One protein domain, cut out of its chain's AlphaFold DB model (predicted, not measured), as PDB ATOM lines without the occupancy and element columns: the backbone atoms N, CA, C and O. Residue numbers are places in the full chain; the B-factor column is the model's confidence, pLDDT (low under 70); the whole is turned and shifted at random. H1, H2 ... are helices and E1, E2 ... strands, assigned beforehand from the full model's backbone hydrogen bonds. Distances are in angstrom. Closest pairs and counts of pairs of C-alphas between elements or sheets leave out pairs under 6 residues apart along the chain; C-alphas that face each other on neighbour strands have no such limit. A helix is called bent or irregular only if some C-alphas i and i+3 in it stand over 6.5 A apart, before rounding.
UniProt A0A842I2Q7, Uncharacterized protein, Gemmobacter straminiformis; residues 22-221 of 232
ATOM      1  N   LEU A  22     323.918 120.668 300.252       91.81
ATOM      2  CA  LEU A  22     323.998 121.576 301.397       91.81
ATOM      3  C   LEU A  22     325.119 121.200 302.374       91.81
ATOM      4  O   LEU A  22     325.853 122.079 302.816       91.81
ATOM      5  N   ALA A  23     325.313 119.909 302.658       91.50
ATOM      6  CA  ALA A  23     326.410 119.451 303.509       91.50
ATOM      7  C   ALA A  23     327.783 119.742 302.887       91.50
ATOM      8  O   ALA A  23     328.659 120.273 303.561       91.50
ATOM      9  N   ARG A  24     327.967 119.461 301.588       93.00
ATOM     10  CA  ARG A  24     329.218 119.795 300.882       93.00
ATOM     11  C   ARG A  24     329.479 121.297 300.858       93.00
ATOM     12  O   ARG A  24     330.610 121.709 301.089       93.00
ATOM     13  N   GLN A  25     328.441 122.095 300.615       94.19
ATOM     14  CA  GLN A  25     328.550 123.549 300.633       94.19
ATOM     15  C   GLN A  25     328.992 124.048 302.014       94.19
ATOM     16  O   GLN A  25     329.938 124.820 302.097       94.19
ATOM     17  N   ALA A  26     328.385 123.543 303.093       94.06
ATOM     18  CA  ALA A  26     328.762 123.909 304.457       94.06
ATOM     19  C   ALA A  26     330.226 123.566 304.780       94.06
ATOM     20  O   ALA A  26     330.924 124.382 305.378       94.06
ATOM     21  N   MET A  27     330.703 122.391 304.353       94.88
ATOM     22  CA  MET A  27     332.103 121.980 304.529       94.88
ATOM     23  C   MET A  27     333.062 122.911 303.774       94.88
ATOM     24  O   MET A  27     334.027 123.406 304.353       94.88
ATOM     25  N   ALA A  28     332.758 123.213 302.509       95.19
ATOM     26  CA  ALA A  28     333.567 124.106 301.680       95.19
ATOM     27  C   ALA A  28     333.573 125.554 302.202       95.19
ATOM     28  O   ALA A  28     334.607 126.222 302.194       95.19
ATOM     29  N   ASP A  29     332.433 126.050 302.683       94.88
ATOM     30  CA  ASP A  29     332.333 127.369 303.311       94.88
ATOM     31  C   ASP A  29     333.165 127.427 304.593       94.88
ATOM     32  O   ASP A  29     333.956 128.353 304.774       94.88
ATOM     33  N   ALA A  30     333.066 126.400 305.440       95.44
ATOM     34  CA  ALA A  30     333.850 126.309 306.665       95.44
ATOM     35  C   ALA A  30     335.359 126.246 306.394       95.44
ATOM     36  O   ALA A  30     336.122 126.894 307.105       95.44
ATOM     37  N   GLN A  31     335.792 125.521 305.359       95.88
ATOM     38  CA  GLN A  31     337.201 125.449 304.960       95.88
ATOM     39  C   GLN A  31     337.754 126.816 304.515       95.88
ATOM     40  O   GLN A  31     338.920 127.133 304.750       95.88
ATOM     41  N   ARG A  32     336.927 127.664 303.894       95.19
ATOM     42  CA  ARG A  32     337.323 129.032 303.514       95.19
ATOM     43  C   ARG A  32     337.342 129.998 304.700       95.19
ATOM     44  O   ARG A  32     338.078 130.984 304.661       95.19
ATOM     45  N   ASP A  33     336.579 129.699 305.747       95.00
ATOM     46  CA  ASP A  33     336.360 130.538 306.929       95.00
ATOM     47  C   ASP A  33     336.828 129.851 308.229       95.00
ATOM     48  O   ASP A  33     336.140 129.860 309.248       95.00
ATOM     49  N   GLU A  34     337.996 129.204 308.193       95.81
ATOM     50  CA  GLU A  34     338.563 128.533 309.370       95.81
ATOM     51  C   GLU A  34     339.134 129.501 310.409       95.81
ATOM     52  O   GLU A  34     339.721 130.534 310.057       95.81
ATOM     53  N   ALA A  35     339.060 129.097 311.681       96.56
ATOM     54  CA  ALA A  35     339.728 129.785 312.776       96.56
ATOM     55  C   ALA A  35     341.239 129.527 312.800       96.56
ATOM     56  O   ALA A  35     341.699 128.383 312.785       96.56
ATOM     57  N   ALA A  36     342.017 130.603 312.941       94.12
ATOM     58  CA  ALA A  36     343.460 130.547 313.169       94.12
ATOM     59  C   ALA A  36     343.763 130.302 314.659       94.12
ATOM     60  O   ALA A  36     344.128 131.218 315.401       94.12
ATOM     61  N   LEU A  37     343.573 129.060 315.114       93.12
ATOM     62  CA  LEU A  37     343.693 128.691 316.530       93.12
ATOM     63  C   LEU A  37     345.067 129.016 317.127       93.12
ATOM     64  O   LEU A  37     345.121 129.587 318.212       93.12
ATOM     65  N   CYS A  38     346.160 128.767 316.402       91.75
ATOM     66  CA  CYS A  38     347.512 129.090 316.875       91.75
ATOM     67  C   CYS A  38     347.673 130.594 317.149       91.75
ATOM     68  O   CYS A  38     348.222 130.987 318.175       91.75
ATOM     69  N   THR A  39     347.117 131.453 316.290       92.25
ATOM     70  CA  THR A  39     347.114 132.909 316.500       92.25
ATOM     71  C   THR A  39     346.269 133.306 317.711       92.25
ATOM     72  O   THR A  39     346.673 134.180 318.479       92.25
ATOM     73  N   LEU A  40     345.116 132.661 317.921       93.19
ATOM     74  CA  LEU A  40     344.265 132.913 319.088       93.19
ATOM     75  C   LEU A  40     344.952 132.499 320.396       93.19
ATOM     76  O   LEU A  40     344.911 133.262 321.365       93.19
ATOM     77  N   PHE A  41     345.612 131.340 320.427       92.25
ATOM     78  CA  PHE A  41     346.350 130.876 321.603       92.25
ATOM     79  C   PHE A  41     347.601 131.711 321.870       92.25
ATOM     80  O   PHE A  41     347.807 132.122 323.011       92.25
ATOM     81  N   ALA A  42     348.366 132.079 320.839       90.19
ATOM     82  CA  ALA A  42     349.496 132.997 320.983       90.19
ATOM     83  C   ALA A  42     349.054 134.362 321.540       90.19
ATOM     84  O   ALA A  42     349.677 134.906 322.456       90.19
ATOM     85  N   ALA A  43     347.931 134.897 321.051       90.25
ATOM     86  CA  ALA A  43     347.359 136.138 321.567       90.25
ATOM     87  C   ALA A  43     346.883 136.013 323.025       90.25
ATOM     88  O   ALA A  43     347.013 136.974 323.783       90.25
ATOM     89  N   ALA A  44     346.352 134.852 323.425       89.44
ATOM     90  CA  ALA A  44     345.972 134.578 324.809       89.44
ATOM     91  C   ALA A  44     347.197 134.451 325.730       89.44
ATOM     92  O   ALA A  44     347.182 135.008 326.827       89.44
ATOM     93  N   ALA A  45     348.261 133.784 325.276       87.25
ATOM     94  CA  ALA A  45     349.501 133.601 326.028       87.25
ATOM     95  C   ALA A  45     350.256 134.924 326.257       87.25
ATOM     96  O   ALA A  45     350.771 135.163 327.345       87.25
ATOM     97  N   GLY A  46     350.274 135.820 325.262       86.19
ATOM     98  CA  GLY A  46     350.916 137.139 325.365       86.19
ATOM     99  C   GLY A  46     350.096 138.204 326.109       86.19
ATOM    100  O   GLY A  46     350.495 139.369 326.193       86.19
ATOM    101  N   MET A  47     348.913 137.855 326.613       87.44
ATOM    102  CA  MET A  47     347.992 138.805 327.222       87.44
ATOM    103  C   MET A  47     348.318 139.049 328.700       87.44
ATOM    104  O   MET A  47     348.521 138.121 329.475       87.44
ATOM    105  N   ARG A  48     348.253 140.313 329.142       87.06
ATOM    106  CA  ARG A  48     348.271 140.626 330.581       87.06
ATOM    107  C   ARG A  48     346.998 140.089 331.261       87.06
ATOM    108  O   ARG A  48     345.912 140.360 330.749       87.06
ATOM    109  N   PRO A  49     347.081 139.441 332.432       85.44
ATOM    110  CA  PRO A  49     345.943 138.805 333.098       85.44
ATOM    111  C   PRO A  49     345.049 139.830 333.826       85.44
ATOM    112  O   PRO A  49     344.980 139.866 335.052       85.44
ATOM    113  N   ASN A  50     344.398 140.730 333.083       85.94
ATOM    114  CA  ASN A  50     343.489 141.739 333.633       85.94
ATOM    115  C   ASN A  50     342.238 141.943 332.765       85.94
ATOM    116  O   ASN A  50     342.239 141.669 331.564       85.94
ATOM    117  N   ALA A  51     341.179 142.489 333.369       83.88
ATOM    118  CA  ALA A  51     339.868 142.643 332.733       83.88
ATOM    119  C   ALA A  51     339.901 143.461 331.424       83.88
ATOM    120  O   ALA A  51     339.214 143.122 330.460       83.88
ATOM    121  N   LYS A  52     340.736 144.507 331.340       89.00
ATOM    122  CA  LYS A  52     340.858 145.345 330.132       89.00
ATOM    123  C   LYS A  52     341.514 144.584 328.979       89.00
ATOM    124  O   LYS A  52     341.095 144.707 327.828       89.00
ATOM    125  N   ALA A  53     342.551 143.805 329.270       89.12
ATOM    126  CA  ALA A  53     343.200 142.955 328.283       89.12
ATOM    127  C   ALA A  53     342.253 141.846 327.807       89.12
ATOM    128  O   ALA A  53     342.114 141.667 326.597       89.12
ATOM    129  N   MET A  54     341.515 141.230 328.736       87.69
ATOM    130  CA  MET A  54     340.461 140.263 328.429       87.69
ATOM    131  C   MET A  54     339.394 140.868 327.499       87.69
ATOM    132  O   MET A  54     339.063 140.301 326.461       87.69
ATOM    133  N   GLN A  55     338.902 142.070 327.799       87.75
ATOM    134  CA  GLN A  55     337.921 142.751 326.948       87.75
ATOM    135  C   GLN A  55     338.437 142.978 325.521       87.75
ATOM    136  O   GLN A  55     337.716 142.720 324.559       87.75
ATOM    137  N   ARG A  56     339.685 143.435 325.369       90.50
ATOM    138  CA  ARG A  56     340.290 143.632 324.041       90.50
ATOM    139  C   ARG A  56     340.477 142.317 323.295       90.50
ATOM    140  O   ARG A  56     340.302 142.287 322.082       90.50
ATOM    141  N   MET A  57     340.837 141.245 323.997       91.25
ATOM    142  CA  MET A  57     340.930 139.917 323.401       91.25
ATOM    143  C   MET A  57     339.564 139.466 322.882       91.25
ATOM    144  O   MET A  57     339.453 139.163 321.702       91.25
ATOM    145  N   ALA A  58     338.515 139.536 323.707       91.50
ATOM    146  CA  ALA A  58     337.160 139.160 323.304       91.50
ATOM    147  C   ALA A  58     336.669 139.947 322.077       91.50
ATOM    148  O   ALA A  58     336.171 139.344 321.132       91.50
ATOM    149  N   ALA A  59     336.855 141.272 322.068       91.50
ATOM    150  CA  ALA A  59     336.433 142.120 320.953       91.50
ATOM    151  C   ALA A  59     337.180 141.792 319.650       91.50
ATOM    152  O   ALA A  59     336.556 141.676 318.601       91.50
ATOM    153  N   ARG A  60     338.505 141.591 319.714       92.88
ATOM    154  CA  ARG A  60     339.302 141.212 318.536       92.88
ATOM    155  C   ARG A  60     338.948 139.817 318.034       92.88
ATOM    156  O   ARG A  60     338.807 139.628 316.833       92.88
ATOM    157  N   SER A  61     338.790 138.852 318.937       94.06
ATOM    158  CA  SER A  61     338.440 137.481 318.565       94.06
ATOM    159  C   SER A  61     337.031 137.383 317.988       94.06
ATOM    160  O   SER A  61     336.832 136.586 317.090       94.06
ATOM    161  N   ALA A  62     336.073 138.200 318.436       93.31
ATOM    162  CA  ALA A  62     334.712 138.195 317.891       93.31
ATOM    163  C   ALA A  62     334.651 138.529 316.390       93.31
ATOM    164  O   ALA A  62     333.736 138.083 315.711       93.31
ATOM    165  N   ALA A  63     335.613 139.308 315.887       91.94
ATOM    166  CA  ALA A  63     335.734 139.651 314.470       91.94
ATOM    167  C   ALA A  63     336.709 138.734 313.710       91.94
ATOM    168  O   ALA A  63     336.944 138.933 312.519       91.94
ATOM    169  N   ALA A  64     337.331 137.769 314.393       94.88
ATOM    170  CA  ALA A  64     338.295 136.882 313.771       94.88
ATOM    171  C   ALA A  64     337.586 135.799 312.954       94.88
ATOM    172  O   ALA A  64     336.537 135.276 313.330       94.88
ATOM    173  N   ARG A  65     338.217 135.440 311.838       95.19
ATOM    174  CA  ARG A  65     337.741 134.409 310.923       95.19
ATOM    175  C   ARG A  65     337.492 133.088 311.660       95.19
ATOM    176  O   ARG A  65     338.279 132.731 312.539       95.19
ATOM    177  N   GLY A  66     336.394 132.402 311.345       95.44
ATOM    178  CA  GLY A  66     336.005 131.136 311.980       95.44
ATOM    179  C   GLY A  66     335.681 131.199 313.477       95.44
ATOM    180  O   GLY A  66     335.435 130.154 314.083       95.44
ATOM    181  N   VAL A  67     335.664 132.383 314.102       97.31
ATOM    182  CA  VAL A  67     335.103 132.557 315.448       97.31
ATOM    183  C   VAL A  67     333.602 132.760 315.311       97.31
ATOM    184  O   VAL A  67     333.134 133.812 314.889       97.31
ATOM    185  N   VAL A  68     332.835 131.743 315.693       96.81
ATOM    186  CA  VAL A  68     331.373 131.741 315.542       96.81
ATOM    187  C   VAL A  68     330.683 132.508 316.666       96.81
ATOM    188  O   VAL A  68     329.573 133.011 316.506       96.81
ATOM    189  N   ARG A  69     331.327 132.595 317.837       96.50
ATOM    190  CA  ARG A  69     330.809 133.343 318.985       96.50
ATOM    191  C   ARG A  69     331.915 133.687 319.975       96.50
ATOM    192  O   ARG A  69     332.781 132.866 320.259       96.50
ATOM    193  N   ALA A  70     331.832 134.868 320.577       95.62
ATOM    194  CA  ALA A  70     332.651 135.257 321.718       95.62
ATOM    195  C   ALA A  70     331.752 135.739 322.862       95.62
ATOM    196  O   ALA A  70     330.829 136.526 322.663       95.62
ATOM    197  N   GLU A  71     332.016 135.260 324.071       94.56
ATOM    198  CA  GLU A  71     331.250 135.579 325.271       94.56
ATOM    199  C   GLU A  71     332.170 136.059 326.376       94.56
ATOM    200  O   GLU A  71     333.259 135.522 326.575       94.56
ATOM    201  N   ARG A  72     331.698 137.036 327.148       91.94
ATOM    202  CA  ARG A  72     332.372 137.502 328.356       91.94
ATOM    203  C   ARG A  72     331.515 137.168 329.564       91.94
ATOM    204  O   ARG A  72     330.299 137.348 329.530       91.94
ATOM    205  N   ALA A  73     332.150 136.710 330.635       88.81
ATOM    206  CA  ALA A  73     331.478 136.635 331.921       88.81
ATOM    207  C   ALA A  73     331.130 138.059 332.419       88.81
ATOM    208  O   ALA A  73     331.882 138.999 332.130       88.81
ATOM    209  N   PRO A  74     330.006 138.250 333.136       85.25
ATOM    210  CA  PRO A  74     329.599 139.569 333.631       85.25
ATOM    211  C   PRO A  74     330.661 140.255 334.501       85.25
ATOM    212  O   PRO A  74     330.869 141.457 334.385       85.25
ATOM    213  N   ASP A  75     331.385 139.469 335.296       83.75
ATOM    214  CA  ASP A  75     332.489 139.896 336.165       83.75
ATOM    215  C   ASP A  75     333.795 140.227 335.410       83.75
ATOM    216  O   ASP A  75     334.775 140.662 336.008       83.75
ATOM    217  N   GLY A  76     333.845 139.993 334.093       81.19
ATOM    218  CA  GLY A  76     335.032 140.208 333.263       81.19
ATOM    219  C   GLY A  76     336.192 139.239 333.522       81.19
ATOM    220  O   GLY A  76     337.244 139.393 332.898       81.19
ATOM    221  N   SER A  77     336.018 138.232 334.385       83.69
ATOM    222  CA  SER A  77     337.086 137.303 334.791       83.69
ATOM    223  C   SER A  77     337.394 136.239 333.733       83.69
ATOM    224  O   SER A  77     338.477 135.640 333.724       83.69
ATOM    225  N   ARG A  78     336.440 136.010 332.822       91.19
ATOM    226  CA  ARG A  78     336.479 134.938 331.829       91.19
ATOM    227  C   ARG A  78     335.958 135.383 330.469       91.19
ATOM    228  O   ARG A  78     334.956 136.092 330.368       91.19
ATOM    229  N   ILE A  79     336.596 134.865 329.425       94.62
ATOM    230  CA  ILE A  79     336.105 134.893 328.046       94.62
ATOM    231  C   ILE A  79     335.856 133.453 327.616       94.62
ATOM    232  O   ILE A  79     336.571 132.542 328.027       94.62
ATOM    233  N   THR A  80     334.836 133.228 326.803       96.38
ATOM    234  CA  THR A  80     334.638 131.971 326.087       96.38
ATOM    235  C   THR A  80     334.575 132.270 324.600       96.38
ATOM    236  O   THR A  80     333.742 133.062 324.170       96.38
ATOM    237  N   LEU A  81     335.459 131.653 323.826       97.25
ATOM    238  CA  LEU A  81     335.443 131.698 322.370       97.25
ATOM    239  C   LEU A  81     334.880 130.382 321.845       97.25
ATOM    240  O   LEU A  81     335.187 129.319 322.380       97.25
ATOM    241  N   TYR A  82     334.070 130.466 320.805       98.00
ATOM    242  CA  TYR A  82     333.583 129.334 320.038       98.00
ATOM    243  C   TYR A  82     334.154 129.473 318.639       98.00
ATOM    244  O   TYR A  82     333.965 130.507 317.996       98.00
ATOM    245  N   THR A  83     334.874 128.460 318.185       98.06
ATOM    246  CA  THR A  83     335.567 128.475 316.899       98.06
ATOM    247  C   THR A  83     335.140 127.292 316.054       98.06
ATOM    248  O   THR A  83     334.676 126.292 316.600       98.06
ATOM    249  N   ARG A  84     335.329 127.399 314.741       97.94
ATOM    250  CA  ARG A  84     335.055 126.350 313.762       97.94
ATOM    251  C   ARG A  84     336.279 126.107 312.886       97.94
ATOM    252  O   ARG A  84     336.908 127.048 312.398       97.94
ATOM    253  N   ASN A  85     336.573 124.835 312.653       96.81
ATOM    254  CA  ASN A  85     337.621 124.372 311.758       96.81
ATOM    255  C   ASN A  85     337.129 123.176 310.940       96.81
ATOM    256  O   ASN A  85     336.385 122.338 311.440       96.81
ATOM    257  N   HIS A  86     337.564 123.094 309.691       95.62
ATOM    258  CA  HIS A  86     337.438 121.924 308.839       95.62
ATOM    259  C   HIS A  86     338.686 121.054 309.024       95.62
ATOM    260  O   HIS A  86     339.817 121.494 308.786       95.62
ATOM    261  N   ARG A  87     338.503 119.823 309.497       93.31
ATOM    262  CA  ARG A  87     339.614 118.921 309.818       93.31
ATOM    263  C   ARG A  87     339.303 117.504 309.382       93.31
ATOM    264  O   ARG A  87     338.159 117.069 309.422       93.31
ATOM    265  N   GLU A  88     340.355 116.777 309.037       91.31
ATOM    266  CA  GLU A  88     340.310 115.323 309.036       91.31
ATOM    267  C   GLU A  88     340.408 114.837 310.488       91.31
ATOM    268  O   GLU A  88     341.339 115.192 311.217       91.31
ATOM    269  N   VAL A  89     339.429 114.052 310.926       87.50
ATOM    270  CA  VAL A  89     339.380 113.432 312.248       87.50
ATOM    271  C   VAL A  89     339.729 111.962 312.091       87.50
ATOM    272  O   VAL A  89     339.036 111.214 311.405       87.50
ATOM    273  N   ARG A  90     340.810 111.545 312.753       88.31
ATOM    274  CA  ARG A  90     341.301 110.165 312.749       88.31
ATOM    275  C   ARG A  90     340.933 109.485 314.055       88.31
ATOM    276  O   ARG A  90     341.360 109.912 315.128       88.31
ATOM    277  N   THR A  91     340.154 108.417 313.963       81.94
ATOM    278  CA  THR A  91     339.803 107.567 315.099       81.94
ATOM    279  C   THR A  91     340.857 106.483 315.253       81.94
ATOM    280  O   THR A  91     341.152 105.757 314.303       81.94
ATOM    281  N   ARG A  92     341.400 106.351 316.467       80.25
ATOM    282  CA  ARG A  92     342.355 105.296 316.809       80.25
ATOM    283  C   ARG A  92     341.822 104.400 317.917       80.25
ATOM    284  O   ARG A  92     341.205 104.896 318.858       80.25
ATOM    285  N   LYS A  93     342.109 103.104 317.830       78.56
ATOM    286  CA  LYS A  93     341.903 102.122 318.903       78.56
ATOM    287  C   LYS A  93     343.236 101.425 319.138       78.56
ATOM    288  O   LYS A  93     343.844 100.976 318.182       78.56
ATOM    289  N   GLU A  94     343.708 101.392 320.385       81.00
ATOM    290  CA  GLU A  94     344.973 100.717 320.743       81.00
ATOM    291  C   GLU A  94     346.170 101.163 319.871       81.00
ATOM    292  O   GLU A  94     347.015 100.373 319.484       81.00
ATOM    293  N   ALA A  95     346.236 102.470 319.580       75.50
ATOM    294  CA  ALA A  95     347.219 103.130 318.709       75.50
ATOM    295  C   ALA A  95     347.114 102.841 317.197       75.50
ATOM    296  O   ALA A  95     347.781 103.526 316.420       75.50
ATOM    297  N   GLU A  96     346.221 101.953 316.762       79.19
ATOM    298  CA  GLU A  96     345.937 101.715 315.345       79.19
ATOM    299  C   GLU A  96     344.886 102.692 314.814       79.19
ATOM    300  O   GLU A  96     343.895 102.988 315.483       79.19
ATOM    301  N   GLU A  97     345.099 103.217 313.604       82.12
ATOM    302  CA  GLU A  97     344.109 104.040 312.907       82.12
ATOM    303  C   GLU A  97     343.009 103.145 312.339       82.12
ATOM    304  O   GLU A  97     343.255 102.302 311.484       82.12
ATOM    305  N   VAL A  98     341.788 103.330 312.838       79.38
ATOM    306  CA  VAL A  98     340.629 102.505 312.467       79.38
ATOM    307  C   VAL A  98     339.828 103.171 311.351       79.38
ATOM    308  O   VAL A  98     339.237 102.496 310.513       79.38
ATOM    309  N   PHE A  99     339.764 104.503 311.361       80.62
ATOM    310  CA  PHE A  99     338.930 105.271 310.446       80.62
ATOM    311  C   PHE A  99     339.358 106.743 310.410       80.62
ATOM    312  O   PHE A  99     339.751 107.294 311.441       80.62
ATOM    313  N   ALA A 100     339.224 107.388 309.252       85.06
ATOM    314  CA  ALA A 100     339.439 108.818 309.072       85.06
ATOM    315  C   ALA A 100     338.270 109.432 308.292       85.06
ATOM    316  O   ALA A 100     337.788 108.844 307.322       85.06
ATOM    317  N   GLU A 101     337.816 110.613 308.706       88.75
ATOM    318  CA  GLU A 101     336.765 111.351 308.003       88.75
ATOM    319  C   GLU A 101     336.960 112.863 308.083       88.75
ATOM    320  O   GLU A 101     337.492 113.390 309.056       88.75
ATOM    321  N   GLU A 102     336.475 113.581 307.073       91.69
ATOM    322  CA  GLU A 102     336.359 115.034 307.143       91.69
ATOM    323  C   GLU A 102     335.184 115.444 308.037       91.69
ATOM    324  O   GLU A 102     334.049 114.965 307.890       91.69
ATOM    325  N   ALA A 103     335.446 116.391 308.933       92.75
ATOM    326  CA  ALA A 103     334.460 116.919 309.853       92.75
ATOM    327  C   ALA A 103     334.637 118.418 310.109       92.75
ATOM    328  O   ALA A 103     335.727 118.989 310.002       92.75
ATOM    329  N   LEU A 104     333.536 119.047 310.517       95.75
ATOM    330  CA  LEU A 104     333.574 120.349 311.167       95.75
ATOM    331  C   LEU A 104     333.827 120.149 312.655       95.75
ATOM    332  O   LEU A 104     332.983 119.611 313.371       95.75
ATOM    333  N   VAL A 105     334.981 120.617 313.113       95.88
ATOM    334  CA  VAL A 105     335.374 120.612 314.517       95.88
ATOM    335  C   VAL A 105     335.129 121.994 315.098       95.88
ATOM    336  O   VAL A 105     335.745 122.985 314.702       95.88
ATOM    337  N   TYR A 106     334.242 122.044 316.079       97.19
ATOM    338  CA  TYR A 106     333.972 123.224 316.874       97.19
ATOM    339  C   TYR A 106     334.701 123.131 318.201       97.19
ATOM    340  O   TYR A 106     334.629 122.107 318.879       97.19
ATOM    341  N   SER A 107     335.368 124.209 318.603       96.88
ATOM    342  CA  SER A 107     336.046 124.281 319.897       96.88
ATOM    343  C   SER A 107     335.442 125.381 320.752       96.88
ATOM    344  O   SER A 107     335.286 126.516 320.310       96.88
ATOM    345  N   ARG A 108     335.140 125.058 322.008       96.62
ATOM    346  CA  ARG A 108     334.873 126.032 323.062       96.62
ATOM    347  C   ARG A 108     336.156 126.242 323.852       96.62
ATOM    348  O   ARG A 108     336.593 125.340 324.560       96.62
ATOM    349  N   ILE A 109     336.706 127.445 323.770       95.81
ATOM    350  CA  ILE A 109     337.944 127.858 324.430       95.81
ATOM    351  C   ILE A 109     337.587 128.836 325.549       95.81
ATOM    352  O   ILE A 109     337.207 129.979 325.300       95.81
ATOM    353  N   GLY A 110     337.676 128.387 326.796       94.38
ATOM    354  CA  GLY A 110     337.511 129.231 327.974       94.38
ATOM    355  C   GLY A 110     338.853 129.786 328.437       94.38
ATOM    356  O   GLY A 110     339.728 129.009 328.806       94.38
ATOM    357  N   LEU A 111     338.982 131.110 328.470       92.88
ATOM    358  CA  LEU A 111     340.140 131.831 328.997       92.88
ATOM    359  C   LEU A 111     339.769 132.452 330.344       92.88
ATOM    360  O   LEU A 111     338.787 133.194 330.414       92.88
ATOM    361  N   ARG A 112     340.537 132.185 331.400       91.25
ATOM    362  CA  ARG A 112     340.345 132.778 332.736       91.25
ATOM    363  C   ARG A 112     341.670 133.298 333.273       91.25
ATOM    364  O   ARG A 112     342.681 132.623 333.142       91.25
ATOM    365  N   CYS A 113     341.654 134.463 333.910       84.81
ATOM    366  CA  CYS A 113     342.812 134.935 334.669       84.81
ATOM    367  C   CYS A 113     342.795 134.307 336.069       84.81
ATOM    368  O   CYS A 113     341.788 134.402 336.770       84.81
ATOM    369  N   ASP A 114     343.892 133.677 336.475       82.38
ATOM    370  CA  ASP A 114     344.053 133.102 337.809       82.38
ATOM    371  C   ASP A 114     345.484 133.304 338.296       82.38
ATOM    372  O   ASP A 114     346.423 132.972 337.578       82.38
ATOM    373  N   ARG A 115     345.659 133.885 339.488       81.94
ATOM    374  CA  ARG A 115     346.975 134.134 340.117       81.94
ATOM    375  C   ARG A 115     348.047 134.706 339.166       81.94
ATOM    376  O   ARG A 115     349.210 134.326 339.226       81.94
ATOM    377  N   GLY A 116     347.659 135.624 338.277       78.50
ATOM    378  CA  GLY A 116     348.584 136.254 337.327       78.50
ATOM    379  C   GLY A 116     348.914 135.418 336.083       78.50
ATOM    380  O   GLY A 116     349.800 135.792 335.321       78.50
ATOM    381  N   GLN A 117     348.193 134.326 335.839       82.50
ATOM    382  CA  GLN A 117     348.318 133.491 334.647       82.50
ATOM    383  C   GLN A 117     346.989 133.408 333.893       82.50
ATOM    384  O   GLN A 117     345.915 133.639 334.456       82.50
ATOM    385  N   VAL A 118     347.058 133.083 332.603       85.62
ATOM    386  CA  VAL A 118     345.879 132.786 331.783       85.62
ATOM    387  C   VAL A 118     345.703 131.276 331.736       85.62
ATOM    388  O   VAL A 118     346.526 130.561 331.175       85.62
ATOM    389  N   LEU A 119     344.612 130.794 332.317       88.94
ATOM    390  CA  LEU A 119     344.202 129.402 332.231       88.94
ATOM    391  C   LEU A 119     343.304 129.199 331.017       88.94
ATOM    392  O   LEU A 119     342.368 129.972 330.783       88.94
ATOM    393  N   VAL A 120     343.577 128.124 330.285       90.38
ATOM    394  CA  VAL A 120     342.854 127.734 329.076       90.38
ATOM    395  C   VAL A 120     342.109 126.432 329.344       90.38
ATOM    396  O   VAL A 120     342.673 125.466 329.846       90.38
ATOM    397  N   THR A 121     340.826 126.407 329.001       91.38
ATOM    398  CA  THR A 121     339.985 125.204 329.018       91.38
ATOM    399  C   THR A 121     339.430 124.980 327.626       91.38
ATOM    400  O   THR A 121     338.998 125.939 326.988       91.38
ATOM    401  N   ILE A 122     339.443 123.737 327.148       92.50
ATOM    402  CA  ILE A 122     339.024 123.405 325.785       92.50
ATOM    403  C   ILE A 122     338.062 122.224 325.841       92.50
ATOM    404  O   ILE A 122     338.324 121.235 326.520       92.50
ATOM    405  N   THR A 123     336.945 122.338 325.134       92.44
ATOM    406  CA  THR A 123     336.011 121.235 324.868       92.44
ATOM    407  C   THR A 123     335.588 121.305 323.408       92.44
ATOM    408  O   THR A 123     335.452 122.411 322.877       92.44
ATOM    409  N   ARG A 124     335.351 120.166 322.761       94.00
ATOM    410  CA  ARG A 124     335.092 120.102 321.320       94.00
ATOM    411  C   ARG A 124     333.779 119.422 320.964       94.00
ATOM    412  O   ARG A 124     333.245 118.639 321.739       94.00
ATOM    413  N   ALA A 125     333.302 119.715 319.765       92.12
ATOM    414  CA  ALA A 125     332.239 118.992 319.090       92.12
ATOM    415  C   ALA A 125     332.661 118.748 317.638       92.12
ATOM    416  O   ALA A 125     333.214 119.648 317.012       92.12
ATOM    417  N   SER A 126     332.420 117.555 317.111       92.25
ATOM    418  CA  SER A 126     332.737 117.188 315.733       92.25
ATOM    419  C   SER A 126     331.467 116.782 314.997       92.25
ATOM    420  O   SER A 126     330.696 115.966 315.505       92.25
ATOM    421  N   PHE A 127     331.266 117.336 313.804       90.69
ATOM    422  CA  PHE A 127     330.178 116.978 312.900       90.69
ATOM    423  C   PHE A 127     330.770 116.517 311.576       90.69
ATOM    424  O   PHE A 127     331.234 117.333 310.775       90.69
ATOM    425  N   CYS A 128     330.753 115.208 311.335       90.00
ATOM    426  CA  CYS A 128     331.142 114.677 310.039       90.00
ATOM    427  C   CYS A 128     330.118 115.042 308.965       90.00
ATOM    428  O   CYS A 128     328.961 115.379 309.254       90.00
ATOM    429  N   ARG A 129     330.512 114.913 307.695       89.44
ATOM    430  CA  ARG A 129     329.608 115.176 306.568       89.44
ATOM    431  C   ARG A 129     328.280 114.423 306.697       89.44
ATOM    432  O   ARG A 129     327.233 114.994 306.399       89.44
ATOM    433  N   HIS A 130     328.302 113.171 307.153       85.50
ATOM    434  CA  HIS A 130     327.074 112.395 307.304       85.50
ATOM    435  C   HIS A 130     326.137 112.985 308.367       85.50
ATOM    436  O   HIS A 130     324.941 113.116 308.113       85.50
ATOM    437  N   ALA A 131     326.671 113.416 309.512       85.00
ATOM    438  CA  ALA A 131     325.889 114.084 310.551       85.00
ATOM    439  C   ALA A 131     325.252 115.387 310.033       85.00
ATOM    440  O   ALA A 131     324.089 115.673 310.317       85.00
ATOM    441  N   ILE A 132     325.975 116.140 309.198       89.00
ATOM    442  CA  ILE A 132     325.457 117.357 308.557       89.00
ATOM    443  C   ILE A 132     324.333 117.028 307.562       89.00
ATOM    444  O   ILE A 132     323.313 117.717 307.523       89.00
ATOM    445  N   GLU A 133     324.471 115.956 306.776       88.00
ATOM    446  CA  GLU A 133     323.394 115.488 305.895       88.00
ATOM    447  C   GLU A 133     322.128 115.143 306.700       88.00
ATOM    448  O   GLU A 133     321.024 115.499 306.282       88.00
ATOM    449  N   ARG A 134     322.272 114.522 307.880       82.00
ATOM    450  CA  ARG A 134     321.136 114.227 308.773       82.00
ATOM    451  C   ARG A 134     320.504 115.465 309.379       82.00
ATOM    452  O   ARG A 134     319.278 115.498 309.485       82.00
ATOM    453  N   LEU A 135     321.292 116.496 309.690       82.88
ATOM    454  CA  LEU A 135     320.743 117.793 310.078       82.88
ATOM    455  C   LEU A 135     319.778 118.309 309.015       82.88
ATOM    456  O   LEU A 135     318.643 118.652 309.336       82.88
ATOM    457  N   VAL A 136     320.175 118.305 307.743       84.88
ATOM    458  CA  VAL A 136     319.300 118.780 306.658       84.88
ATOM    459  C   VAL A 136     318.041 117.927 306.521       84.88
ATOM    460  O   VAL A 136     316.950 118.467 306.340       84.88
ATOM    461  N   GLU A 137     318.177 116.606 306.607       82.31
ATOM    462  CA  GLU A 137     317.047 115.683 306.477       82.31
ATOM    463  C   GLU A 137     315.999 115.835 307.581       82.31
ATOM    464  O   GLU A 137     314.810 115.692 307.299       82.31
ATOM    465  N   ARG A 138     316.434 116.060 308.827       75.31
ATOM    466  CA  ARG A 138     315.612 115.801 310.025       75.31
ATOM    467  C   ARG A 138     315.231 117.041 310.816       75.31
ATOM    468  O   ARG A 138     314.476 116.934 311.774       75.31
ATOM    469  N   SER A 139     315.760 118.197 310.446       73.31
ATOM    470  CA  SER A 139     315.526 119.447 311.165       73.31
ATOM    471  C   SER A 139     314.738 120.446 310.325       73.31
ATOM    472  O   SER A 139     314.590 120.291 309.116       73.31
ATOM    473  N   ALA A 140     314.284 121.525 310.952       75.12
ATOM    474  CA  ALA A 140     313.635 122.651 310.292       75.12
ATOM    475  C   ALA A 140     314.625 123.670 309.685       75.12
ATOM    476  O   ALA A 140     314.246 124.819 309.459       75.12
ATOM    477  N   VAL A 141     315.887 123.291 309.409       78.31
ATOM    478  CA  VAL A 141     316.851 124.215 308.774       78.31
ATOM    479  C   VAL A 141     316.296 124.777 307.469       78.31
ATOM    480  O   VAL A 141     315.656 124.066 306.685       78.31
ATOM    481  N   THR A 142     316.522 126.068 307.244       79.06
ATOM    482  CA  THR A 142     315.995 126.770 306.075       79.06
ATOM    483  C   THR A 142     316.823 126.416 304.842       79.06
ATOM    484  O   THR A 142     317.990 126.772 304.752       79.06
ATOM    485  N   LEU A 143     316.214 125.750 303.858       78.25
ATOM    486  CA  LEU A 143     316.918 125.243 302.669       78.25
ATOM    487  C   LEU A 143     317.426 126.347 301.720       78.25
ATOM    488  O   LEU A 143     318.288 126.083 300.889       78.25
ATOM    489  N   GLY A 144     316.899 127.572 301.843       71.12
ATOM    490  CA  GLY A 144     317.288 128.733 301.031       71.12
ATOM    491  C   GLY A 144     318.429 129.582 301.603       71.12
ATOM    492  O   GLY A 144     318.849 130.531 300.946       71.12
ATOM    493  N   ARG A 145     318.930 129.275 302.809       74.06
ATOM    494  CA  ARG A 145     320.096 129.945 303.411       74.06
ATOM    495  C   ARG A 145     321.243 128.951 303.572       74.06
ATOM    496  O   ARG A 145     321.012 127.751 303.681       74.06
ATOM    497  N   GLY A 146     322.480 129.445 303.601       79.56
ATOM    498  CA  GLY A 146     323.642 128.603 303.893       79.56
ATOM    499  C   GLY A 146     323.494 127.899 305.248       79.56
ATOM    500  O   GLY A 146     323.150 128.533 306.244       79.56
ATOM    501  N   LEU A 147     323.774 126.593 305.286       89.25
ATOM    502  CA  LEU A 147     323.586 125.724 306.462       89.25
ATOM    503  C   LEU A 147     324.548 126.042 307.622       89.25
ATOM    504  O   LEU A 147     324.333 125.628 308.758       89.25
ATOM    505  N   LEU A 148     325.625 126.768 307.334       91.25
ATOM    506  CA  LEU A 148     326.730 126.964 308.261       91.25
ATOM    507  C   LEU A 148     326.317 127.698 309.546       91.25
ATOM    508  O   LEU A 148     326.697 127.276 310.629       91.25
ATOM    509  N   ALA A 149     325.467 128.722 309.445       89.88
ATOM    510  CA  ALA A 149     324.978 129.454 310.616       89.88
ATOM    511  C   ALA A 149     324.097 128.588 311.537       89.88
ATOM    512  O   ALA A 149     324.120 128.751 312.758       89.88
ATOM    513  N   ASP A 150     323.335 127.653 310.960       88.19
ATOM    514  CA  ASP A 150     322.525 126.703 311.723       88.19
ATOM    515  C   ASP A 150     323.417 125.690 312.457       88.19
ATOM    516  O   ASP A 150     323.220 125.437 313.645       88.19
ATOM    517  N   LEU A 151     324.456 125.181 311.785       90.19
ATOM    518  CA  LEU A 151     325.472 124.323 312.406       90.19
ATOM    519  C   LEU A 151     326.227 125.040 313.533       90.19
ATOM    520  O   LEU A 151     326.445 124.449 314.591       90.19
ATOM    521  N   ASP A 152     326.588 126.310 313.341       93.94
ATOM    522  CA  ASP A 152     327.262 127.121 314.357       93.94
ATOM    523  C   ASP A 152     326.407 127.249 315.626       93.94
ATOM    524  O   ASP A 152     326.903 127.074 316.745       93.94
ATOM    525  N   ALA A 153     325.112 127.537 315.464       89.75
ATOM    526  CA  ALA A 153     324.181 127.678 316.580       89.75
ATOM    527  C   ALA A 153     324.040 126.370 317.375       89.75
ATOM    528  O   ALA A 153     324.086 126.379 318.611       89.75
ATOM    529  N   GLU A 154     323.926 125.254 316.663       87.31
ATOM    530  CA  GLU A 154     323.822 123.911 317.231       87.31
ATOM    531  C   GLU A 154     325.098 123.504 317.976       87.31
ATOM    532  O   GLU A 154     325.044 123.082 319.136       87.31
ATOM    533  N   ALA A 155     326.266 123.727 317.373       91.56
ATOM    534  CA  ALA A 155     327.552 123.456 318.003       91.56
ATOM    535  C   ALA A 155     327.751 124.285 319.282       91.56
ATOM    536  O   ALA A 155     328.172 123.758 320.316       91.56
ATOM    537  N   VAL A 156     327.408 125.579 319.254       92.75
ATOM    538  CA  VAL A 156     327.472 126.456 320.436       92.75
ATOM    539  C   VAL A 156     326.553 125.951 321.548       92.75
ATOM    540  O   VAL A 156     326.955 125.942 322.719       92.75
ATOM    541  N   ALA A 157     325.329 125.537 321.217       86.94
ATOM    542  CA  ALA A 157     324.384 124.998 322.191       86.94
ATOM    543  C   ALA A 157     324.904 123.708 322.835       86.94
ATOM    544  O   ALA A 157     324.919 123.601 324.067       86.94
ATOM    545  N   LEU A 158     325.418 122.786 322.020       85.94
ATOM    546  CA  LEU A 158     325.989 121.525 322.475       85.94
ATOM    547  C   LEU A 158     327.200 121.748 323.389       85.94
ATOM    548  O   LEU A 158     327.247 121.240 324.511       85.94
ATOM    549  N   LEU A 159     328.145 122.592 322.973       90.19
ATOM    550  CA  LEU A 159     329.338 122.920 323.758       90.19
ATOM    551  C   LEU A 159     328.997 123.615 325.088       90.19
ATOM    552  O   LEU A 159     329.693 123.443 326.091       90.19
ATOM    553  N   ARG A 160     327.913 124.399 325.136       89.12
ATOM    554  CA  ARG A 160     327.388 124.965 326.392       89.12
ATOM    555  C   ARG A 160     326.770 123.894 327.286       89.12
ATOM    556  O   ARG A 160     326.954 123.968 328.502       89.12
ATOM    557  N   ALA A 161     326.040 122.937 326.716       82.75
ATOM    558  CA  ALA A 161     325.479 121.817 327.465       82.75
ATOM    559  C   ALA A 161     326.594 120.959 328.083       82.75
ATOM    560  O   ALA A 161     326.546 120.702 329.288       82.75
ATOM    561  N   MET A 162     327.649 120.655 327.312       83.56
ATOM    562  CA  MET A 162     328.872 119.993 327.795       83.56
ATOM    563  C   MET A 162     329.499 120.739 328.969       83.56
ATOM    564  O   MET A 162     329.702 120.169 330.037       83.56
ATOM    565  N   ALA A 163     329.765 122.038 328.799       84.56
ATOM    566  CA  ALA A 163     330.418 122.847 329.826       84.56
ATOM    567  C   ALA A 163     329.600 122.957 331.125       84.56
ATOM    568  O   ALA A 163     330.167 123.183 332.192       84.56
ATOM    569  N   ARG A 164     328.273 122.818 331.041       83.31
ATOM    570  CA  ARG A 164     327.356 122.816 332.192       83.31
ATOM    571  C   ARG A 164     327.040 121.414 332.704       83.31
ATOM    572  O   ARG A 164     326.195 121.295 333.584       83.31
ATOM    573  N   GLN A 165     327.660 120.378 332.134       77.06
ATOM    574  CA  GLN A 165     327.412 118.981 332.479       77.06
ATOM    575  C   GLN A 165     325.932 118.576 332.368       77.06
ATOM    576  O   GLN A 165     325.492 117.636 333.024       77.06
ATOM    577  N   ARG A 166     325.166 119.251 331.498       69.44
ATOM    578  CA  ARG A 166     323.727 119.015 331.273       69.44
ATOM    579  C   ARG A 166     323.470 117.810 330.368       69.44
ATOM    580  O   ARG A 166     322.626 117.867 329.477       69.44
ATOM    581  N   GLY A 167     324.258 116.763 330.563       66.38
ATOM    582  CA  GLY A 167     323.990 115.479 329.949       66.38
ATOM    583  C   GLY A 167     322.956 114.698 330.743       66.38
ATOM    584  O   GLY A 167     322.666 115.038 331.890       66.38
ATOM    585  N   PHE A 168     322.424 113.661 330.122       60.88
ATOM    586  CA  PHE A 168     321.612 112.653 330.786       60.88
ATOM    587  C   PHE A 168     322.247 111.290 330.531       60.88
ATOM    588  O   PHE A 168     322.876 111.095 329.489       60.88
ATOM    589  N   ASP A 169     322.110 110.385 331.490       65.69
ATOM    590  CA  ASP A 169     322.612 109.025 331.358       65.69
ATOM    591  C   ASP A 169     321.476 108.120 330.865       65.69
ATOM    592  O   ASP A 169     320.346 108.216 331.350       65.69
ATOM    593  N   ASP A 170     321.766 107.256 329.897       54.06
ATOM    594  CA  ASP A 170     320.854 106.221 329.406       54.06
ATOM    595  C   ASP A 170     321.650 104.964 329.032       54.06
ATOM    596  O   ASP A 170     322.722 105.046 328.441       54.06
ATOM    597  N   ALA A 171     321.164 103.788 329.426       58.53
ATOM    598  CA  ALA A 171     321.819 102.495 329.175       58.53
ATOM    599  C   ALA A 171     323.324 102.395 329.552       58.53
ATOM    600  O   ALA A 171     324.025 101.516 329.052       58.53
ATOM    601  N   GLY A 172     323.815 103.237 330.472       57.41
ATOM    602  CA  GLY A 172     325.222 103.275 330.898       57.41
ATOM    603  C   GLY A 172     326.103 104.269 330.132       57.41
ATOM    604  O   GLY A 172     327.278 104.407 330.471       57.41
ATOM    605  N   ASP A 173     325.535 104.988 329.165       54.69
ATOM    606  CA  ASP A 173     326.201 106.017 328.370       54.69
ATOM    607  C   ASP A 173     325.674 107.415 328.716       54.69
ATOM    608  O   ASP A 173     324.533 107.578 329.150       54.69
ATOM    609  N   ARG A 174     326.501 108.444 328.492       57.09
ATOM    610  CA  ARG A 174     326.154 109.848 328.755       57.09
ATOM    611  C   ARG A 174     325.907 110.614 327.458       57.09
ATOM    612  O   ARG A 174     326.803 110.739 326.624       57.09
ATOM    613  N   TYR A 175     324.732 111.226 327.348       63.59
ATOM    614  CA  TYR A 175     324.254 111.927 326.155       63.59
ATOM    615  C   TYR A 175     324.081 113.425 326.383       63.59
ATOM    616  O   TYR A 175     324.056 113.902 327.517       63.59
ATOM    617  N   LEU A 176     323.925 114.184 325.294       66.00
ATOM    618  CA  LEU A 176     323.648 115.622 325.314       66.00
ATOM    619  C   LEU A 176     322.461 115.954 324.404       66.00
ATOM    620  O   LEU A 176     322.364 115.393 323.311       66.00
ATOM    621  N   PRO A 177     321.579 116.886 324.805       64.31
ATOM    622  CA  PRO A 177     320.456 117.291 323.971       64.31
ATOM    623  C   PRO A 177     320.921 118.136 322.773       64.31
ATOM    624  O   PRO A 177     321.693 119.084 322.930       64.31
ATOM    625  N   ALA A 178     320.411 117.820 321.583       65.44
ATOM    626  CA  ALA A 178     320.444 118.693 320.404       65.44
ATOM    627  C   ALA A 178     319.424 119.846 320.550       65.44
ATOM    628  O   ALA A 178     318.475 119.702 321.328       65.44
ATOM    629  N   LEU A 179     319.557 120.970 319.816       65.88
ATOM    630  CA  LEU A 179     318.497 122.003 319.846       65.88
ATOM    631  C   LEU A 179     317.193 121.473 319.243       65.88
ATOM    632  O   LEU A 179     316.110 121.852 319.689       65.88
ATOM    633  N   GLN A 180     317.298 120.585 318.255       63.94
ATOM    634  CA  GLN A 180     316.173 119.863 317.675       63.94
ATOM    635  C   GLN A 180     316.284 118.370 317.996       63.94
ATOM    636  O   GLN A 180     317.300 117.730 317.725       63.94
ATOM    637  N   ALA A 181     315.233 117.806 318.594       60.97
ATOM    638  CA  ALA A 181     315.209 116.403 318.993       60.97
ATOM    639  C   ALA A 181     315.377 115.463 317.781       60.97
ATOM    640  O   ALA A 181     314.795 115.689 316.725       60.97
ATOM    641  N   GLY A 182     316.168 114.397 317.948       59.72
ATOM    642  CA  GLY A 182     316.363 113.340 316.945       59.72
ATOM    643  C   GLY A 182     317.234 113.685 315.738       59.72
ATOM    644  O   GLY A 182     317.259 112.942 314.754       59.72
ATOM    645  N   VAL A 183     317.978 114.789 315.819       58.97
ATOM    646  CA  VAL A 183     318.865 115.236 314.741       58.97
ATOM    647  C   VAL A 183     320.224 114.525 314.763       58.97
ATOM    648  O   VAL A 183     320.699 114.090 313.713       58.97
ATOM    649  N   TRP A 184     320.836 114.350 315.937       64.19
ATOM    650  CA  TRP A 184     322.064 113.565 316.096       64.19
ATOM    651  C   TRP A 184     322.140 112.858 317.444       64.19
ATOM    652  O   TRP A 184     321.554 113.282 318.435       64.19
ATOM    653  N   ALA A 185     322.926 111.787 317.446       61.06
ATOM    654  CA  ALA A 185     323.461 111.103 318.609       61.06
ATOM    655  C   ALA A 185     324.985 111.217 318.518       61.06
ATOM    656  O   ALA A 185     325.527 111.551 317.464       61.06
ATOM    657  N   GLY A 186     325.693 110.980 319.608       67.88
ATOM    658  CA  GLY A 186     327.144 111.037 319.592       67.88
ATOM    659  C   GLY A 186     327.735 110.531 320.887       67.88
ATOM    660  O   GLY A 186     327.037 110.450 321.896       67.88
ATOM    661  N   SER A 187     329.015 110.184 320.833       71.50
ATOM    662  CA  SER A 187     329.787 109.742 321.989       71.50
ATOM    663  C   SER A 187     330.625 110.888 322.541       71.50
ATOM    664  O   SER A 187     331.010 111.813 321.817       71.50
ATOM    665  N   LEU A 188     330.911 110.827 323.841       76.75
ATOM    666  CA  LEU A 188     331.977 111.616 324.442       76.75
ATOM    667  C   LEU A 188     333.289 110.849 324.273       76.75
ATOM    668  O   LEU A 188     333.511 109.842 324.937       76.75
ATOM    669  N   ASP A 189     334.147 111.353 323.394       81.06
ATOM    670  CA  ASP A 189     335.499 110.850 323.185       81.06
ATOM    671  C   ASP A 189     336.515 111.859 323.761       81.06
ATOM    672  O   ASP A 189     336.169 112.883 324.366       81.06
ATOM    673  N   ALA A 190     337.800 111.596 323.545       84.81
ATOM    674  CA  ALA A 190     338.866 112.522 323.891       84.81
ATOM    675  C   ALA A 190     339.883 112.619 322.749       84.81
ATOM    676  O   ALA A 190     340.203 111.626 322.100       84.81
ATOM    677  N   THR A 191     340.389 113.824 322.501       86.75
ATOM    678  CA  THR A 191     341.420 114.094 321.486       86.75
ATOM    679  C   THR A 191     342.701 114.558 322.152       86.75
ATOM    680  O   THR A 191     342.663 115.164 323.221       86.75
ATOM    681  N   SER A 192     343.848 114.289 321.536       85.00
ATOM    682  CA  SER A 192     345.100 114.906 321.970       85.00
ATOM    683  C   SER A 192     345.066 116.409 321.705       85.00
ATOM    684  O   SER A 192     344.436 116.867 320.751       85.00
ATOM    685  N   LEU A 193     345.761 117.168 322.546       84.81
ATOM    686  CA  LEU A 193     346.029 118.574 322.283       84.81
ATOM    687  C   LEU A 193     346.941 118.703 321.059       84.81
ATOM    688  O   LEU A 193     347.913 117.956 320.929       84.81
ATOM    689  N   GLU A 194     346.647 119.648 320.176       85.38
ATOM    690  CA  GLU A 194     347.494 119.891 319.020       85.38
ATOM    691  C   GLU A 194     348.829 120.528 319.444       85.38
ATOM    692  O   GLU A 194     348.841 121.513 320.193       85.38
ATOM    693  N   PRO A 195     349.969 119.987 318.978       80.12
ATOM    694  CA  PRO A 195     351.288 120.428 319.428       80.12
ATOM    695  C   PRO A 195     351.627 121.859 318.985       80.12
ATOM    696  O   PRO A 195     352.399 122.548 319.648       80.12
ATOM    697  N   ASP A 196     351.037 122.331 317.888       83.50
ATOM    698  CA  ASP A 196     351.276 123.656 317.309       83.50
ATOM    699  C   ASP A 196     350.515 124.786 318.022       83.50
ATOM    700  O   ASP A 196     350.729 125.965 317.734       83.50
ATOM    701  N   TRP A 197     349.662 124.458 318.994       84.88
ATOM    702  CA  TRP A 197     348.934 125.451 319.783       84.88
ATOM    703  C   TRP A 197     349.789 126.124 320.859       84.88
ATOM    704  O   TRP A 197     349.353 127.113 321.449       84.88
ATOM    705  N   GLY A 198     350.990 125.601 321.132       81.38
ATOM    706  CA  GLY A 198     351.892 126.145 322.153       81.38
ATOM    707  C   GLY A 198     351.331 126.049 323.576       81.38
ATOM    708  O   GLY A 198     351.727 126.813 324.455       81.38
ATOM    709  N   LEU A 199     350.379 125.142 323.800       82.38
ATOM    710  CA  LEU A 199     349.761 124.895 325.095       82.38
ATOM    711  C   LEU A 199     350.430 123.693 325.767       82.38
ATOM    712  O   LEU A 199     350.619 122.650 325.146       82.38
ATOM    713  N   SER A 200     350.738 123.814 327.056       75.31
ATOM    714  CA  SER A 200     351.202 122.689 327.870       75.31
ATOM    715  C   SER A 200     350.046 122.182 328.733       75.31
ATOM    716  O   SER A 200     349.487 122.965 329.509       75.31
ATOM    717  N   PRO A 201     349.646 120.903 328.623       70.12
ATOM    718  CA  PRO A 201     348.602 120.367 329.479       70.12
ATOM    719  C   PRO A 201     349.102 120.325 330.923       70.12
ATOM    720  O   PRO A 201     350.201 119.847 331.193       70.12
ATOM    721  N   VAL A 202     348.276 120.784 331.863       64.31
ATOM    722  CA  VAL A 202     348.623 120.747 333.293       64.31
ATOM    723  C   VAL A 202     348.747 119.295 333.791       64.31
ATOM    724  O   VAL A 202     349.534 119.040 334.694       64.31
ATOM    725  N   GLN A 203     348.039 118.332 333.173       52.50
ATOM    726  CA  GLN A 203     348.144 116.888 333.442       52.50
ATOM    727  C   GLN A 203     347.678 116.057 332.236       52.50
ATOM    728  O   GLN A 203     346.481 116.057 331.967       52.50
ATOM    729  N   GLY A 204     348.582 115.361 331.524       57.09
ATOM    730  CA  GLY A 204     348.256 114.293 330.546       57.09
ATOM    731  C   GLY A 204     347.117 114.595 329.554       57.09
ATOM    732  O   GLY A 204     346.397 113.691 329.144       57.09
ATOM    733  N   GLY A 205     346.895 115.879 329.265       65.38
ATOM    734  CA  GLY A 205     345.551 116.410 329.061       65.38
ATOM    735  C   GLY A 205     344.989 116.086 327.693       65.38
ATOM    736  O   GLY A 205     345.471 116.598 326.684       65.38
ATOM    737  N   THR A 206     343.935 115.283 327.673       82.50
ATOM    738  CA  THR A 206     343.089 115.130 326.498       82.50
ATOM    739  C   THR A 206     342.016 116.219 326.484       82.50
ATOM    740  O   THR A 206     341.563 116.714 327.519       82.50
ATOM    741  N   VAL A 207     341.615 116.628 325.286       87.25
ATOM    742  CA  VAL A 207     340.513 117.555 325.054       87.25
ATOM    743  C   VAL A 207     339.242 116.727 324.862       87.25
ATOM    744  O   VAL A 207     339.160 115.995 323.869       87.25
ATOM    745  N   PRO A 208     338.246 116.825 325.760       88.31
ATOM    746  CA  PRO A 208     336.992 116.101 325.598       88.31
ATOM    747  C   PRO A 208     336.275 116.587 324.338       88.31
ATOM    748  O   PRO A 208     336.161 117.798 324.103       88.31
ATOM    749  N   VAL A 209     335.776 115.646 323.544       87.44
ATOM    750  CA  VAL A 209     335.058 115.919 322.299       87.44
ATOM    751  C   VAL A 209     333.729 115.182 322.292       87.44
ATOM    752  O   VAL A 209     333.654 114.018 322.661       87.44
ATOM    753  N   PHE A 210     332.670 115.855 321.864       85.69
ATOM    754  CA  PHE A 210     331.454 115.181 321.439       85.69
ATOM    755  C   PHE A 210     331.548 114.871 319.947       85.69
ATOM    756  O   PHE A 210     331.623 115.787 319.128       85.69
ATOM    757  N   SER A 211     331.531 113.596 319.586       83.75
ATOM    758  CA  SER A 211     331.573 113.158 318.193       83.75
ATOM    759  C   SER A 211     330.157 112.839 317.731       83.75
ATOM    760  O   SER A 211     329.608 111.804 318.110       83.75
ATOM    761  N   ALA A 212     329.549 113.712 316.924       80.88
ATOM    762  CA  ALA A 212     328.227 113.454 316.364       80.88
ATOM    763  C   ALA A 212     328.309 112.287 315.367       80.88
ATOM    764  O   ALA A 212     328.982 112.376 314.340       80.88
ATOM    765  N   ARG A 213     327.607 111.193 315.668       69.69
ATOM    766  CA  ARG A 213     327.540 109.970 314.866       69.69
ATOM    767  C   ARG A 213     326.078 109.605 314.625       69.69
ATOM    768  O   ARG A 213     325.301 109.416 315.557       69.69
ATOM    769  N   THR A 214     325.681 109.475 313.364       59.28
ATOM    770  CA  THR A 214     324.278 109.221 313.006       59.28
ATOM    771  C   THR A 214     324.147 107.939 312.188       59.28
ATOM    772  O   THR A 214     324.080 107.985 310.964       59.28
ATOM    773  N   PHE A 215     324.108 106.784 312.852       51.88
ATOM    774  CA  PHE A 215     323.916 105.478 312.197       51.88
ATOM    775  C   PHE A 215     322.453 104.990 312.207       51.88
ATOM    776  O   PHE A 215     322.153 103.938 311.655       51.88
ATOM    777  N   LEU A 216     321.539 105.750 312.816       51.16
ATOM    778  CA  LEU A 216     320.185 105.303 313.150       51.16
ATOM    779  C   LEU A 216     319.102 106.012 312.318       51.16
ATOM    780  O   LEU A 216     319.263 107.172 311.916       51.16
ATOM    781  N   ALA A 217     317.983 105.325 312.064       50.00
ATOM    782  CA  ALA A 217     316.775 105.889 311.450       50.00
ATOM    783  C   ALA A 217     316.080 106.912 312.381       50.00
ATOM    784  O   ALA A 217     316.409 107.006 313.557       50.00
ATOM    785  N   ALA A 218     315.171 107.745 311.862       53.12
ATOM    786  CA  ALA A 218     314.603 108.877 312.615       53.12
ATOM    787  C   ALA A 218     313.801 108.454 313.865       53.12
ATOM    788  O   ALA A 218     313.865 109.113 314.897       53.12
ATOM    789  N   ASP A 219     313.094 107.330 313.787       52.81
ATOM    790  CA  ASP A 219     312.365 106.687 314.887       52.81
ATOM    791  C   ASP A 219     313.291 106.043 315.934       52.81
ATOM    792  O   ASP A 219     312.919 105.923 317.102       52.81
ATOM    793  N   GLN A 220     314.510 105.697 315.521       48.44
ATOM    794  CA  GLN A 220     315.582 105.160 316.360       48.44
ATOM    795  C   GLN A 220     316.448 106.257 317.003       48.44
ATOM    796  O   GLN A 220     317.290 105.948 317.836       48.44
ATOM    797  N   MET A 221     316.253 107.532 316.638       51.75
ATOM    798  CA  MET A 221     316.944 108.684 317.235       51.75
ATOM    799  C   MET A 221     316.076 109.404 318.274       51.75
ATOM    800  O   MET A 221     316.030 110.631 318.329       51.75
TER     801      MET A 221
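AT A GLANCE: This is residues 22 to 221 of the 232 residues of an uncharacterized protein of Gemmobacter straminiformis (UniProt A0A842I2Q7). A twisted, curled sheet of six strands stands between helices: the longest helix, H5, crosses one face, and the helical hairpin of H2 and H3 covers part of the other. E2 and E3 are long, sharply bent strands whose joined ends run out as a hairpin arm; H1 packs at the bend of E2 with H4 next to it, and the small hairpin of E5 and E6 is beside edge strand E7. The printed part has 200 residues with five named helices and eight named strands, in the order H1 H2 H3 E1 E2 E3 E4 H4 H5 E5 E6 E7 E8; the class is mixed, helices and strands. The large sheet runs E1 E2 E3 E4 E8 E7 and is mixed, E4 and E8 being its parallel pair. The whole is compact, with a radius of gyration of the C-alphas of 17.1 A and spans of 51 by 43 by 29 A.

HOW THE PARTS SIT: H1, residues 22 to 32, H2, residues 37 to 45, and H3, residues 51 to 62, come first. H2 and H3 form a helical hairpin and only just touch, with 3 pairs of C-alphas within 8 A, at a shallow tilt of 9 degrees; the closest C-alphas are those of Leu 40 and Ser 61, 7.4 A. E1, residues 67 to 72, E2, residues 78 to 93, E3, residues 96 to 114, and E4, residues 117 to 128, form a meander, each strand the antiparallel neighbour of the one before. N 71 and O 80 are 2.8 A apart between E1 and E2, N 85 and O 105 2.9 A between E2 and E3, and N 110 and O 121 2.8 A between E3 and E4. H4, residues 129 to 138, touches H1 at a steep tilt of 46 degrees, opposite ways; the C-alphas of Ala 23 and Glu 133 are closest, 5.5 A. H5, residues 148 to 163, is on the sheet at a height of 7.6 A, over E3 and E4, and runs across the strands, at 68 degrees to E3 on the local plane; the closest C-alphas of H5 and E4 are those of Ala 155 and Ala 125, 6.6 A. H2 and H3 lie on the face opposite to H5, giving three layers, helices on both faces of the sheet, with H1 on the face of H5. E5, residues 168 to 170, and E6, residues 173 to 175, form a hairpin, with N 170 and O 173 2.9 A apart. E7, residues 185 to 192, and E8, residues 206 to 213, form another, with N 189 and O 209 2.8 A apart; E8 is parallel to E4, with N 126 and O 210 2.8 A apart. The closest C-alphas of E6 and E7 are those of Tyr 175 and Gly 186, 7.2 A. In each of the five helices every O i to N i+4 pair is within hydrogen-bond range.

IN THESE COORDINATES: H1 begins at C-alpha 22, (323.998, 121.576, 301.397), and is 15.4 A long; H2 measures 12.2 A, H3 16.3 A, H4 14.4 A and H5 22.3 A. E2 spans 35.7 A and bends by 88 degrees at residue 86, ending at C-alpha 93, (341.903, 102.122, 318.903). E3 spans 38.6 A and bends by 106 degrees at residue 99. E1 spans 14.1 A, E4 35.4 A, E5 and E6 6.6 A each, and E7 22.2 A. E8 spans 20.1 A and ends at C-alpha 213, (327.540, 109.970, 314.866).

THE WHOLE: The two C-alphas farthest apart are those of Gly 116 and Asp 219, 51.9 A. The printed part has no cut. The link from E7 to E8, residues 193 to 205, is long; those from H4 to H5 and from E6 to E7 are short, and the others tight. The mean pLDDT of the printed part is 83.3, and it is under 70 at residues 166 to 186, 202 to 205 and 213 to 221.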